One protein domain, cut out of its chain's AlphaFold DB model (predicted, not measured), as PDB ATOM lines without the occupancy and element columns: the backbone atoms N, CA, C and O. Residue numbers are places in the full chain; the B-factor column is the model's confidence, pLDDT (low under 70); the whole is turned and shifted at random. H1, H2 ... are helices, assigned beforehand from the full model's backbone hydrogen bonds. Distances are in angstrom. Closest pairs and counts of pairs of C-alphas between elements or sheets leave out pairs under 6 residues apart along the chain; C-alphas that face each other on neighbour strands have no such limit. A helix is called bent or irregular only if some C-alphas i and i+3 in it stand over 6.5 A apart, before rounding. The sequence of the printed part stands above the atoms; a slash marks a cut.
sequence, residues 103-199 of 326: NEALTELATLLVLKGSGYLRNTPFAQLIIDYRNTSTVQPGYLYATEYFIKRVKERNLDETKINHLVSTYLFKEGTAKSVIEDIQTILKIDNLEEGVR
ATOM      1  N   ASN A 103      29.461  42.101  36.793       75.56
ATOM      2  CA  ASN A 103      30.112  42.266  35.503       75.56
ATOM      3  C   ASN A 103      29.802  43.599  34.809       75.56
ATOM      4  O   ASN A 103      30.733  44.253  34.353       75.56
ATOM      5  N   GLU A 104      28.538  44.014  34.731       77.56
ATOM      6  CA  GLU A 104      28.185  45.270  34.051       77.56
ATOM      7  C   GLU A 104      28.778  46.473  34.785       77.56
ATOM      8  O   GLU A 104      29.378  47.366  34.198       77.56
ATOM      9  N   ALA A 105      28.692  46.457  36.112       79.38
ATOM     10  CA  ALA A 105      29.254  47.519  36.929       79.38
ATOM     11  C   ALA A 105      30.793  47.539  36.912       79.38
ATOM     12  O   ALA A 105      31.400  48.607  37.006       79.38
ATOM     13  N   LEU A 106      31.440  46.379  36.759       85.94
ATOM     14  CA  LEU A 106      32.880  46.297  36.505       85.94
ATOM     15  C   LEU A 106      33.237  46.779  35.094       85.94
ATOM     16  O   LEU A 106      34.256  47.449  34.941       85.94
ATOM     17  N   THR A 107      32.390  46.502  34.098       87.88
ATOM     18  CA  THR A 107      32.537  47.010  32.725       87.88
ATOM     19  C   THR A 107      32.499  48.532  32.726       87.88
ATOM     20  O   THR A 107      33.401  49.176  32.196       87.88
ATOM     21  N   GLU A 108      31.515  49.124  33.395       87.00
ATOM     22  CA  GLU A 108      31.380  50.574  33.511       87.00
ATOM     23  C   GLU A 108      32.539  51.216  34.284       87.00
ATOM     24  O   GLU A 108      33.101  52.224  33.852       87.00
ATOM     25  N   LEU A 109      32.981  50.600  35.387       90.44
ATOM     26  CA  LEU A 109      34.162  51.067  36.115       90.44
ATOM     27  C   LEU A 109      35.426  51.020  35.243       90.44
ATOM     28  O   LEU A 109      36.208  51.972  35.236       90.44
ATOM     29  N   ALA A 110      35.640  49.918  34.522       92.50
ATOM     30  CA  ALA A 110      36.771  49.761  33.617       92.50
ATOM     31  C   ALA A 110      36.703  50.783  32.473       92.50
ATOM     32  O   ALA A 110      37.708  51.424  32.179       92.50
ATOM     33  N   THR A 111      35.519  51.015  31.908       92.06
ATOM     34  CA  THR A 111      35.275  52.019  30.861       92.06
ATOM     35  C   THR A 111      35.622  53.422  31.351       92.06
ATOM     36  O   THR A 111      36.393  54.134  30.703       92.06
ATOM     37  N   LEU A 112      35.150  53.800  32.543       90.31
ATOM     38  CA  LEU A 112      35.492  55.076  33.173       90.31
ATOM     39  C   LEU A 112      37.012  55.240  33.331       90.31
ATOM     40  O   LEU A 112      37.562  56.304  33.039       90.31
ATOM     41  N   LEU A 113      37.699  54.188  33.780       92.44
ATOM     42  CA  LEU A 113      39.146  54.198  34.005       92.44
ATOM     43  C   LEU A 113      39.959  54.207  32.707       92.44
ATOM     44  O   LEU A 113      40.992  54.872  32.661       92.44
ATOM     45  N   VAL A 114      39.484  53.545  31.655       92.56
ATOM     46  CA  VAL A 114      40.078  53.606  30.314       92.56
ATOM     47  C   VAL A 114      39.965  55.019  29.740       92.56
ATOM     48  O   VAL A 114      40.945  55.553  29.223       92.56
ATOM     49  N   LEU A 115      38.803  55.661  29.879       90.94
ATOM     50  CA  LEU A 115      38.541  56.980  29.295       90.94
ATOM     51  C   LEU A 115      39.175  58.137  30.075       90.94
ATOM     52  O   LEU A 115      39.622  59.115  29.477       90.94
ATOM     53  N   LYS A 116      39.166  58.073  31.411       90.44
ATOM     54  CA  LYS A 116      39.554  59.199  32.283       90.44
ATOM     55  C   LYS A 116      40.830  58.949  33.086       90.44
ATOM     56  O   LYS A 116      41.417  59.898  33.606       90.44
ATOM     57  N   GLY A 117      41.272  57.698  33.192       91.38
ATOM     58  CA  GLY A 117      42.421  57.299  33.999       91.38
ATOM     59  C   GLY A 117      42.129  57.216  35.502       91.38
ATOM     60  O   GLY A 117      41.219  57.847  36.043       91.38
ATOM     61  N   SER A 118      42.961  56.462  36.219       91.88
ATOM     62  CA  SER A 118      42.863  56.287  37.678       91.88
ATOM     63  C   SER A 118      43.141  57.570  38.469       91.88
ATOM     64  O   SER A 118      42.593  57.757  39.558       91.88
ATOM     65  N   GLY A 119      43.930  58.495  37.910       89.56
ATOM     66  CA  GLY A 119      44.163  59.818  38.490       89.56
ATOM     67  C   GLY A 119      42.877  60.634  38.641       89.56
ATOM     68  O   GLY A 119      42.677  61.265  39.679       89.56
ATOM     69  N   TYR A 120      41.973  60.570  37.658       90.81
ATOM     70  CA  TYR A 120      40.662  61.215  37.740       90.81
ATOM     71  C   TYR A 120      39.824  60.617  38.878       90.81
ATOM     72  O   TYR A 120      39.340  61.350  39.738       90.81
ATOM     73  N   LEU A 121      39.751  59.285  38.973       90.12
ATOM     74  CA  LEU A 121      39.036  58.608  40.060       90.12
ATOM     75  C   LEU A 121      39.588  58.993  41.446       90.12
ATOM     76  O   LEU A 121      38.832  59.238  42.390       90.12
ATOM     77  N   ARG A 122      40.913  59.085  41.592       89.25
ATOM     78  CA  ARG A 122      41.553  59.424  42.871       89.25
ATOM     79  C   ARG A 122      41.327  60.880  43.266       89.25
ATOM     80  O   ARG A 122      40.950  61.143  44.408       89.25
ATOM     81  N   ASN A 123      41.547  61.802  42.336       90.31
ATOM     82  CA  ASN A 123      41.628  63.230  42.637       90.31
ATOM     83  C   ASN A 123      40.251  63.913  42.656       90.31
ATOM     84  O   ASN A 123      40.087  64.924  43.333       90.31
ATOM     85  N   THR A 124      39.252  63.360  41.966       92.31
ATOM     86  CA  THR A 124      37.905  63.939  41.919       92.31
ATOM     87  C   THR A 124      37.085  63.515  43.146       92.31
ATOM     88  O   THR A 124      37.085  62.331  43.504       92.31
ATOM     89  N   PRO A 125      36.379  64.430  43.838       92.56
ATOM     90  CA  PRO A 125      35.482  64.072  44.937       92.56
ATOM     91  C   PRO A 125      34.411  63.064  44.506       92.56
ATOM     92  O   PRO A 125      33.924  63.121  43.380       92.56
ATOM     93  N   PHE A 126      34.003  62.171  45.413       89.12
ATOM     94  CA  PHE A 126      33.012  61.127  45.109       89.12
ATOM     95  C   PHE A 126      31.718  61.697  44.508       89.12
ATOM     96  O   PHE A 126      31.271  61.225  43.472       89.12
ATOM     97  N   ALA A 127      31.168  62.761  45.102       84.81
ATOM     98  CA  ALA A 127      29.948  63.398  44.602       84.81
ATOM     99  C   ALA A 127      30.090  63.897  43.153       84.81
ATOM    100  O   ALA A 127      29.189  63.688  42.345       84.81
ATOM    101  N   GLN A 128      31.238  64.490  42.807       85.44
ATOM    102  CA  GLN A 128      31.486  64.989  41.455       85.44
ATOM    103  C   GLN A 128      31.685  63.846  40.453       85.44
ATOM    104  O   GLN A 128      31.147  63.912  39.355       85.44
ATOM    105  N   LEU A 129      32.377  62.766  40.842       85.75
ATOM    106  CA  LEU A 129      32.521  61.566  40.005       85.75
ATOM    107  C   LEU A 129      31.164  60.992  39.596       85.75
ATOM    108  O   LEU A 129      30.978  60.598  38.450       85.75
ATOM    109  N   ILE A 130      30.225  60.946  40.541       83.44
ATOM    110  CA  ILE A 130      28.898  60.387  40.296       83.44
ATOM    111  C   ILE A 130      28.082  61.281  39.357       83.44
ATOM    112  O   ILE A 130      27.412  60.764  38.464       83.44
ATOM    113  N   ILE A 131      28.159  62.605  39.520       80.56
ATOM    114  CA  ILE A 131      27.515  63.561  38.606       80.56
ATOM    115  C   ILE A 131      28.072  63.398  37.189       80.56
ATOM    116  O   ILE A 131      27.305  63.230  36.243       80.56
ATOM    117  N   ASP A 132      29.396  63.398  37.050       77.88
ATOM    118  CA  ASP A 132      30.054  63.300  35.748       77.88
ATOM    119  C   ASP A 132      29.713  61.974  35.053       77.88
ATOM    120  O   ASP A 132      29.355  61.975  33.878       77.88
ATOM    121  N   TYR A 133      29.745  60.856  35.789       77.81
ATOM    122  CA  TYR A 133      29.393  59.536  35.266       77.81
ATOM    123  C   TYR A 133      27.941  59.470  34.765       77.81
ATOM    124  O   TYR A 133      27.694  59.025  33.640       77.81
ATOM    125  N   ARG A 134      26.989  59.981  35.559       74.56
ATOM    126  CA  ARG A 134      25.560  60.056  35.200       74.56
ATOM    127  C   ARG A 134      25.311  60.881  33.937       74.56
ATOM    128  O   ARG A 134      24.416  60.551  33.171       74.56
ATOM    129  N   ASN A 135      26.106  61.923  33.704       70.94
ATOM    130  CA  ASN A 135      25.973  62.771  32.520       70.94
ATOM    131  C   ASN A 135      26.541  62.122  31.246       70.94
ATOM    132  O   ASN A 135      26.199  62.541  30.143       70.94
ATOM    133  N   THR A 136      27.424  61.129  31.381       65.44
ATOM    134  CA  THR A 136      28.094  60.477  30.243       65.44
ATOM    135  C   THR A 136      27.472  59.155  29.811       65.44
ATOM    136  O   THR A 136      27.721  58.726  28.685       65.44
ATOM    137  N   SER A 137      26.679  58.513  30.674       59.38
ATOM    138  CA  SER A 137      26.165  57.163  30.437       59.38
ATOM    139  C   SER A 137      24.636  57.124  30.457       59.38
ATOM    140  O   SER A 137      23.999  57.565  31.410       59.38
ATOM    141  N   THR A 138      24.032  56.548  29.414       58.06
ATOM    142  CA  THR A 138      22.585  56.273  29.345       58.06
ATOM    143  C   THR A 138      22.255  54.873  29.871       58.06
ATOM    144  O   THR A 138      21.447  54.152  29.285       58.06
ATOM    145  N   VAL A 139      22.915  54.449  30.948       56.78
ATOM    146  CA  VAL A 139      22.685  53.143  31.578       56.78
ATOM    147  C   VAL A 139      21.434  53.110  32.442       56.78
ATOM    148  O   VAL A 139      20.984  54.107  33.007       56.78
ATOM    149  N   GLN A 140      20.888  51.903  32.600       53.91
ATOM    150  CA  GLN A 140      19.810  51.665  33.550       53.91
ATOM    151  C   GLN A 140      20.261  52.021  34.982       53.91
ATOM    152  O   GLN A 140      21.370  51.653  35.381       53.91
ATOM    153  N   PRO A 141      19.394  52.646  35.806       53.50
ATOM    154  CA  PRO A 141      19.729  53.054  37.175       53.50
ATOM    155  C   PRO A 141      20.324  51.945  38.063       53.50
ATOM    156  O   PRO A 141      21.132  52.215  38.946       53.50
ATOM    157  N   GLY A 142      19.967  50.678  37.821       55.34
ATOM    158  CA  GLY A 142      20.556  49.535  38.526       55.34
ATOM    159  C   GLY A 142      22.069  49.401  38.302       55.34
ATOM    160  O   GLY A 142      22.819  49.269  39.271       55.34
ATOM    161  N   TYR A 143      22.529  49.484  37.051       65.38
ATOM    162  CA  TYR A 143      23.958  49.445  36.703       65.38
ATOM    163  C   TYR A 143      24.700  50.655  37.237       65.38
ATOM    164  O   TYR A 143      25.827  50.548  37.724       65.38
ATOM    165  N   LEU A 144      24.021  51.796  37.202       69.88
ATOM    166  CA  LEU A 144      24.543  53.046  37.700       69.88
ATOM    167  C   LEU A 144      24.912  52.933  39.184       69.88
ATOM    168  O   LEU A 144      26.070  53.125  39.540       69.88
ATOM    169  N   TYR A 145      23.978  52.494  40.032       73.44
ATOM    170  CA  TYR A 145      24.237  52.324  41.465       73.44
ATOM    171  C   TYR A 145      25.222  51.194  41.784       73.44
ATOM    172  O   TYR A 145      25.995  51.302  42.734       73.44
ATOM    173  N   ALA A 146      25.246  50.123  40.991       74.81
ATOM    174  CA  ALA A 146      26.257  49.080  41.146       74.81
ATOM    175  C   ALA A 146      27.674  49.603  40.827       74.81
ATOM    176  O   ALA A 146      28.629  49.289  41.537       74.81
ATOM    177  N   THR A 147      27.807  50.466  39.819       83.19
ATOM    178  CA  THR A 147      29.078  51.128  39.478       83.19
ATOM    179  C   THR A 147      29.476  52.138  40.556       83.19
ATOM    180  O   THR A 147      30.626  52.160  40.998       83.19
ATOM    181  N   GLU A 148      28.517  52.928  41.057       86.12
ATOM    182  CA  GLU A 148      28.719  53.841  42.190       86.12
ATOM    183  C   GLU A 148      29.238  53.108  43.428       86.12
ATOM    184  O   GLU A 148      30.129  53.621  44.109       86.12
ATOM    185  N   TYR A 149      28.735  51.899  43.699       86.50
ATOM    186  CA  TYR A 149      29.241  51.064  44.783       86.50
ATOM    187  C   TYR A 149      30.732  50.774  44.603       86.50
ATOM    188  O   TYR A 149      31.510  51.009  45.525       86.50
ATOM    189  N   PHE A 150      31.176  50.343  43.421       89.94
ATOM    190  CA  PHE A 150      32.601  50.096  43.202       89.94
ATOM    191  C   PHE A 150      33.454  51.356  43.312       89.94
ATOM    192  O   PHE A 150      34.496  51.322  43.967       89.94
ATOM    193  N   ILE A 151      32.995  52.480  42.754       91.69
ATOM    194  CA  ILE A 151      33.670  53.775  42.905       91.69
ATOM    195  C   ILE A 151      33.798  54.121  44.395       91.69
ATOM    196  O   ILE A 151      34.895  54.438  44.860       91.69
ATOM    197  N   LYS A 152      32.713  53.993  45.173       91.69
ATOM    198  CA  LYS A 152      32.704  54.218  46.626       91.69
ATOM    199  C   LYS A 152      33.749  53.343  47.314       91.69
ATOM    200  O   LYS A 152      34.551  53.855  48.091       91.69
ATOM    201  N   ARG A 153      33.807  52.049  46.983       92.88
ATOM    202  CA  ARG A 153      34.778  51.108  47.565       92.88
ATOM    203  C   ARG A 153      36.218  51.467  47.218       92.88
ATOM    204  O   ARG A 153      37.057  51.481  48.115       92.88
ATOM    205  N   VAL A 154      36.510  51.834  45.972       92.56
ATOM    206  CA  VAL A 154      37.846  52.313  45.583       92.56
ATOM    207  C   VAL A 154      38.252  53.546  46.405       92.56
ATOM    208  O   VAL A 154      39.380  53.603  46.904       92.56
ATOM    209  N   LYS A 155      37.331  54.501  46.604       91.88
ATOM    210  CA  LYS A 155      37.579  55.730  47.382       91.88
ATOM    211  C   LYS A 155      37.780  55.451  48.870       91.88
ATOM    212  O   LYS A 155      38.755  55.923  49.442       91.88
ATOM    213  N   GLU A 156      36.911  54.657  49.488       92.88
ATOM    214  CA  GLU A 156      36.997  54.302  50.914       92.88
ATOM    215  C   GLU A 156      38.267  53.519  51.252       92.88
ATOM    216  O   GLU A 156      38.803  53.636  52.354       92.88
ATOM    217  N   ARG A 157      38.762  52.707  50.312       91.06
ATOM    218  CA  ARG A 157      40.020  51.972  50.481       91.06
ATOM    219  C   ARG A 157      41.259  52.810  50.192       91.06
ATOM    220  O   ARG A 157      42.358  52.323  50.452       91.06
ATOM    221  N   ASN A 158      41.090  54.035  49.693       90.25
ATOM    222  CA  ASN A 158      42.175  54.920  49.283       90.25
ATOM    223  C   ASN A 158      43.198  54.181  48.401       90.25
ATOM    224  O   ASN A 158      44.402  54.201  48.664       90.25
ATOM    225  N   LEU A 159      42.697  53.438  47.406       91.94
ATOM    226  CA  LEU A 159      43.565  52.673  46.517       91.94
ATOM    227  C   LEU A 159      44.460  53.627  45.720       91.94
ATOM    228  O   LEU A 159      44.008  54.645  45.195       91.94
ATOM    229  N   ASP A 160      45.739  53.279  45.631       91.44
ATOM    230  CA  ASP A 160      46.688  53.973  44.770       91.44
ATOM    231  C   ASP A 160      46.460  53.624  43.287       91.44
ATOM    232  O   ASP A 160      45.723  52.699  42.939       91.44
ATOM    233  N   GLU A 161      47.097  54.391  42.401       91.44
ATOM    234  CA  GLU A 161      46.977  54.228  40.947       91.44
ATOM    235  C   GLU A 161      47.350  52.809  40.495       91.44
ATOM    236  O   GLU A 161      46.659  52.232  39.655       91.44
ATOM    237  N   THR A 162      48.376  52.211  41.100       92.44
ATOM    238  CA  THR A 162      48.809  50.844  40.794       92.44
ATOM    239  C   THR A 162      47.716  49.829  41.115       92.44
ATOM    240  O   THR A 162      47.393  48.999  40.271       92.44
ATOM    241  N   LYS A 163      47.092  49.907  42.295       94.50
ATOM    242  CA  LYS A 163      46.012  48.993  42.700       94.50
ATOM    243  C   LYS A 163      44.738  49.180  41.881       94.50
ATOM    244  O   LYS A 163      44.084  48.192  41.564       94.50
ATOM    245  N   ILE A 164      44.393  50.417  41.523       94.75
ATOM    246  CA  ILE A 164      43.224  50.703  40.675       94.75
ATOM    247  C   ILE A 164      43.425  50.116  39.276       94.75
ATOM    248  O   ILE A 164      42.536  49.462  38.740       94.75
ATOM    249  N   ASN A 165      44.602  50.303  38.685       94.38
ATOM    250  CA  ASN A 165      44.884  49.738  37.369       94.38
ATOM    251  C   ASN A 165      45.028  48.211  37.422       94.38
ATOM    252  O   ASN A 165      44.573  47.523  36.512       94.38
ATOM    253  N   HIS A 166      45.572  47.663  38.511       94.38
ATOM    254  CA  HIS A 166      45.610  46.220  38.733       94.38
ATOM    255  C   HIS A 166      44.203  45.611  38.842       94.38
ATOM    256  O   HIS A 166      43.972  44.538  38.288       94.38
ATOM    257  N   LEU A 167      43.253  46.302  39.482       94.25
ATOM    258  CA  LEU A 167      41.842  45.902  39.523       94.25
ATOM    259  C   LEU A 167      41.264  45.753  38.108       94.25
ATOM    260  O   LEU A 167      40.701  44.710  37.785       94.25
ATOM    261  N   VAL A 168      41.446  46.768  37.257       94.38
ATOM    262  CA  VAL A 168      40.959  46.739  35.867       94.38
ATOM    263  C   VAL A 168      41.672  45.660  35.058       94.38
ATOM    264  O   VAL A 168      41.023  44.883  34.368       94.38
ATOM    265  N   SER A 169      42.994  45.545  35.188       93.25
ATOM    266  CA  SER A 169      43.763  44.501  34.507       93.25
ATOM    267  C   SER A 169      43.328  43.095  34.924       93.25
ATOM    268  O   SER A 169      43.318  42.195  34.089       93.25
ATOM    269  N   THR A 170      42.981  42.898  36.198       91.50
ATOM    270  CA  THR A 170      42.468  41.622  36.715       91.50
ATOM    271  C   THR A 170      41.119  41.303  36.089       91.50
ATOM    272  O   THR A 170      40.914  40.187  35.623       91.50
ATOM    273  N   TYR A 171      40.222  42.285  36.017       90.88
ATOM    274  CA  TYR A 171      38.925  42.112  35.374       90.88
ATOM    275  C   TYR A 171      39.050  41.774  33.878       90.88
ATOM    276  O   TYR A 171      38.369  40.872  33.399       90.88
ATOM    277  N   LEU A 172      39.943  42.460  33.159       90.19
ATOM    278  CA  LEU A 172      40.082  42.324  31.708       90.19
ATOM    279  C   LEU A 172      40.845  41.068  31.268       90.19
ATOM    280  O   LEU A 172      40.465  40.452  30.282       90.19
ATOM    281  N   PHE A 173      41.927  40.703  31.961       88.75
ATOM    282  CA  PHE A 173      42.922  39.769  31.410       88.75
ATOM    283  C   PHE A 173      43.248  38.579  32.309       88.75
ATOM    284  O   PHE A 173      44.025  37.712  31.915       88.75
ATOM    285  N   LYS A 174      42.714  38.505  33.535       85.81
ATOM    286  CA  LYS A 174      43.053  37.378  34.407       85.81
ATOM    287  C   LYS A 174      42.442  36.077  33.883       85.81
ATOM    288  O   LYS A 174      41.216  35.913  33.837       85.81
ATOM    289  N   GLU A 175      43.321  35.126  33.592       81.56
ATOM    290  CA  GLU A 175      42.969  33.742  33.296       81.56
ATOM    291  C   GLU A 175      42.245  33.067  34.472       81.56
ATOM    292  O   GLU A 175      42.430  33.411  35.642       81.56
ATOM    293  N   GLY A 176      41.413  32.074  34.160       76.00
ATOM    294  CA  GLY A 176      40.635  31.320  35.142       76.00
ATOM    295  C   GLY A 176      39.137  31.597  35.065       76.00
ATOM    296  O   GLY A 176      38.651  32.281  34.159       76.00
ATOM    297  N   THR A 177      38.397  31.038  36.020       75.50
ATOM    298  CA  THR A 177      36.931  31.071  36.029       75.50
ATOM    299  C   THR A 177      36.386  32.464  36.341       75.50
ATOM    300  O   THR A 177      37.097  33.383  36.767       75.50
ATOM    301  N   ALA A 178      35.083  32.624  36.133       73.62
ATOM    302  CA  ALA A 178      34.331  33.779  36.596       73.62
ATOM    303  C   ALA A 178      34.528  34.033  38.098       73.62
ATOM    304  O   ALA A 178      34.840  35.143  38.538       73.62
ATOM    305  N   LYS A 179      34.395  32.957  38.876       76.62
ATOM    306  CA  LYS A 179      34.506  32.970  40.330       76.62
ATOM    307  C   LYS A 179      35.886  33.426  40.803       76.62
ATOM    308  O   LYS A 179      35.951  34.284  41.675       76.62
ATOM    309  N   SER A 180      36.970  32.919  40.206       81.44
ATOM    310  CA  SER A 180      38.322  33.285  40.649       81.44
ATOM    311  C   SER A 180      38.604  34.777  40.463       81.44
ATOM    312  O   SER A 180      39.175  35.406  41.343       81.44
ATOM    313  N   VAL A 181      38.140  35.375  39.360       83.19
ATOM    314  CA  VAL A 181      38.291  36.824  39.137       83.19
ATOM    315  C   VAL A 181      37.489  37.646  40.137       83.19
ATOM    316  O   VAL A 181      38.000  38.649  40.637       83.19
ATOM    317  N   ILE A 182      36.263  37.226  40.472       83.00
ATOM    318  CA  ILE A 182      35.493  37.888  41.532       83.00
ATOM    319  C   ILE A 182      36.258  37.836  42.859       83.00
ATOM    320  O   ILE A 182      36.364  38.866  43.521       83.00
ATOM    321  N   GLU A 183      36.814  36.684  43.235       85.19
ATOM    322  CA  GLU A 183      37.549  36.510  44.496       85.19
ATOM    323  C   GLU A 183      38.769  37.448  44.594       85.19
ATOM    324  O   GLU A 183      39.029  38.041  45.649       85.19
ATOM    325  N   ASP A 184      39.488  37.678  43.494       89.25
ATOM    326  CA  ASP A 184      40.587  38.651  43.486       89.25
ATOM    327  C   ASP A 184      40.090  40.088  43.589       89.25
ATOM    328  O   ASP A 184      40.641  40.885  44.348       89.25
ATOM    329  N   ILE A 185      39.033  40.435  42.852       90.69
ATOM    330  CA  ILE A 185      38.419  41.765  42.913       90.69
ATOM    331  C   ILE A 185      37.930  42.054  44.339       90.69
ATOM    332  O   ILE A 185      38.171  43.137  44.878       90.69
ATOM    333  N   GLN A 186      37.301  41.069  44.980       91.12
ATOM    334  CA  GLN A 186      36.908  41.108  46.385       91.12
ATOM    335  C   GLN A 186      38.101  41.340  47.303       91.12
ATOM    336  O   GLN A 186      38.022  42.168  48.210       91.12
ATOM    337  N   THR A 187      39.220  40.672  47.039       93.75
ATOM    338  CA  THR A 187      40.459  40.844  47.800       93.75
ATOM    339  C   THR A 187      41.028  42.258  47.630       93.75
ATOM    340  O   THR A 187      41.338  42.921  48.623       93.75
ATOM    341  N   ILE A 188      41.095  42.770  46.396       92.88
ATOM    342  CA  ILE A 188      41.606  44.113  46.077       92.88
ATOM    343  C   ILE A 188      40.747  45.197  46.744       92.88
ATOM    344  O   ILE A 188      41.273  46.117  47.377       92.88
ATOM    345  N   LEU A 189      39.421  45.082  46.642       91.25
ATOM    346  CA  LEU A 189      38.468  46.044  47.207       91.25
ATOM    347  C   LEU A 189      38.176  45.804  48.701       91.25
ATOM    348  O   LEU A 189      37.510  46.624  49.354       91.25
ATOM    349  N   LYS A 190      38.674  44.692  49.256       91.38
ATOM    350  CA  LYS A 190      38.362  44.177  50.595       91.38
ATOM    351  C   LYS A 190      36.846  44.139  50.822       91.38
ATOM    352  O   LYS A 190      36.319  44.914  51.632       91.38
ATOM    353  N   ILE A 191      36.150  43.336  50.025       87.56
ATOM    354  CA  ILE A 191      34.701  43.120  50.083       87.56
ATOM    355  C   ILE A 191      34.443  41.631  50.305       87.56
ATOM    356  O   ILE A 191      34.765  40.821  49.442       87.56
ATOM    357  N   ASP A 192      33.810  41.284  51.421       84.94
ATOM    358  CA  ASP A 192      33.582  39.884  51.803       84.94
ATOM    359  C   ASP A 192      32.617  39.168  50.852       84.94
ATOM    360  O   ASP A 192      32.835  38.019  50.481       84.94
ATOM    361  N   ASN A 193      31.579  39.878  50.401       83.19
ATOM    362  CA  ASN A 193      30.622  39.401  49.407       83.19
ATOM    363  C   ASN A 193      30.258  40.534  48.444       83.19
ATOM    364  O   ASN A 193      29.523  41.460  48.792       83.19
ATOM    365  N   LEU A 194      30.815  40.477  47.234       81.12
ATOM    366  CA  LEU A 194      30.648  41.532  46.241       81.12
ATOM    367  C   LEU A 194      29.196  41.654  45.761       81.12
ATOM    368  O   LEU A 194      28.682  42.768  45.671       81.12
ATOM    369  N   GLU A 195      28.527  40.533  45.491       75.31
ATOM    370  CA  GLU A 195      27.148  40.539  44.989       75.31
ATOM    371  C   GLU A 195      26.174  41.088  46.032       75.31
ATOM    372  O   GLU A 195      25.277  41.873  45.722       75.31
ATOM    373  N   GLU A 196      26.362  40.694  47.291       75.50
ATOM    374  CA  GLU A 196      25.566  41.200  48.403       75.50
ATOM    375  C   GLU A 196      25.832  42.686  48.662       75.50
ATOM    376  O   GLU A 196      24.889  43.448  48.874       75.50
ATOM    377  N   GLY A 197      27.093  43.122  48.575       75.19
ATOM    378  CA  GLY A 197      27.473  44.527  48.694       75.19
ATOM    379  C   GLY A 197      26.795  45.413  47.647       75.19
ATOM    380  O   GLY A 197      26.163  46.409  48.005       75.19
ATOM    381  N   VAL A 198      26.854  45.008  46.373       72.56
ATOM    382  CA  VAL A 198      26.157  45.685  45.266       72.56
ATOM    383  C   VAL A 198      24.651  45.721  45.521       72.56
ATOM    384  O   VAL A 198      24.043  46.789  45.469       72.56
ATOM    385  N   ARG A 199      24.050  44.577  45.871       67.38
ATOM    386  CA  ARG A 199      22.607  44.471  46.127       67.38
ATOM    387  C   ARG A 199      22.153  45.383  47.265       67.38
ATOM    388  O   ARG A 199      21.110  46.024  47.159       67.38
TER     389      ARG A 199
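AT A GLANCE: This is residues 103 to 199 of the 326 residues of an uncharacterized protein of candidate division WS6 bacterium GW2011_GWE1_34_7 (UniProt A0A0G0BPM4). Two helical hairpins, H2 with H3 and H4 with H5, are bridged by the kinked helix H1, which packs on H3 on one side and on H4 on the other. The short last helix H6 packs on residues 145 to 149 of H3. The printed part has 97 residues with six named helices, H1 to H6 in chain order, and no named strand; the class is all helix. It is compact and rounded, with a radius of gyration of the C-alphas of 12.5 A and spans of 34 by 28 by 22 A.

IN THESE COORDINATES: H1, residues 103 to 123, begins at C-alpha 103 (30.112, 42.266, 35.503) and measures 25.0 A. It is irregular, with C-alphas 115 and 118 9.5 A apart and a kink of 101 degrees near residue 117. H2 is residues 126 to 136, 15.7 A; H3 residues 141 to 156, 22.1 A; H4 residues 161 to 173, 17.8 A; H5 residues 178 to 189, 16.7 A. H6, residues 194 to 199, 8.6 A, ends at C-alpha 199 (22.607, 44.471, 46.127).

HOW THE PARTS SIT: H3 is the hub, touching H1, H2 and H6. H1 touches it at a steep tilt of 43 degrees, the same way; their closest C-alphas, of Ala 105 and Thr 147, are 4.4 A apart. H2 and H3 form a hairpin at a shallow tilt of 34 degrees, only just short of steep, with the C-alphas of Ile 130 and Glu 148 closest at 6.8 A. H3 touches H6 with residues 145 to 149 alone, closest at the C-alphas of Ala 146 and Val 198, 5.3 A. H1 touches H4 at a shallow tilt of 24 degrees, opposite ways, closest at the C-alphas of Ala 110 and Val 168, 5.6 A. H4 and H5 form a hairpin at 5 degrees, a shallow tilt, with the C-alphas of Leu 167 and Ile 185 closest at 6.4 A. H1 and H5 are apart. Every O i to N i+4 pair is within hydrogen-bond range in H2, H3, H4, H5 and H6, and 13 of 17 in H1.

THE WHOLE: The C-alphas of Gln 128 and Gly 176 are the two farthest apart, 35.5 A. The printed part has no cut, and its five links are tight. Mean pLDDT of the printed part is 84.1; residues 136 to 144, of which 136 belongs to H2 and 141 to 144 to H3, and residue 199 are under 70.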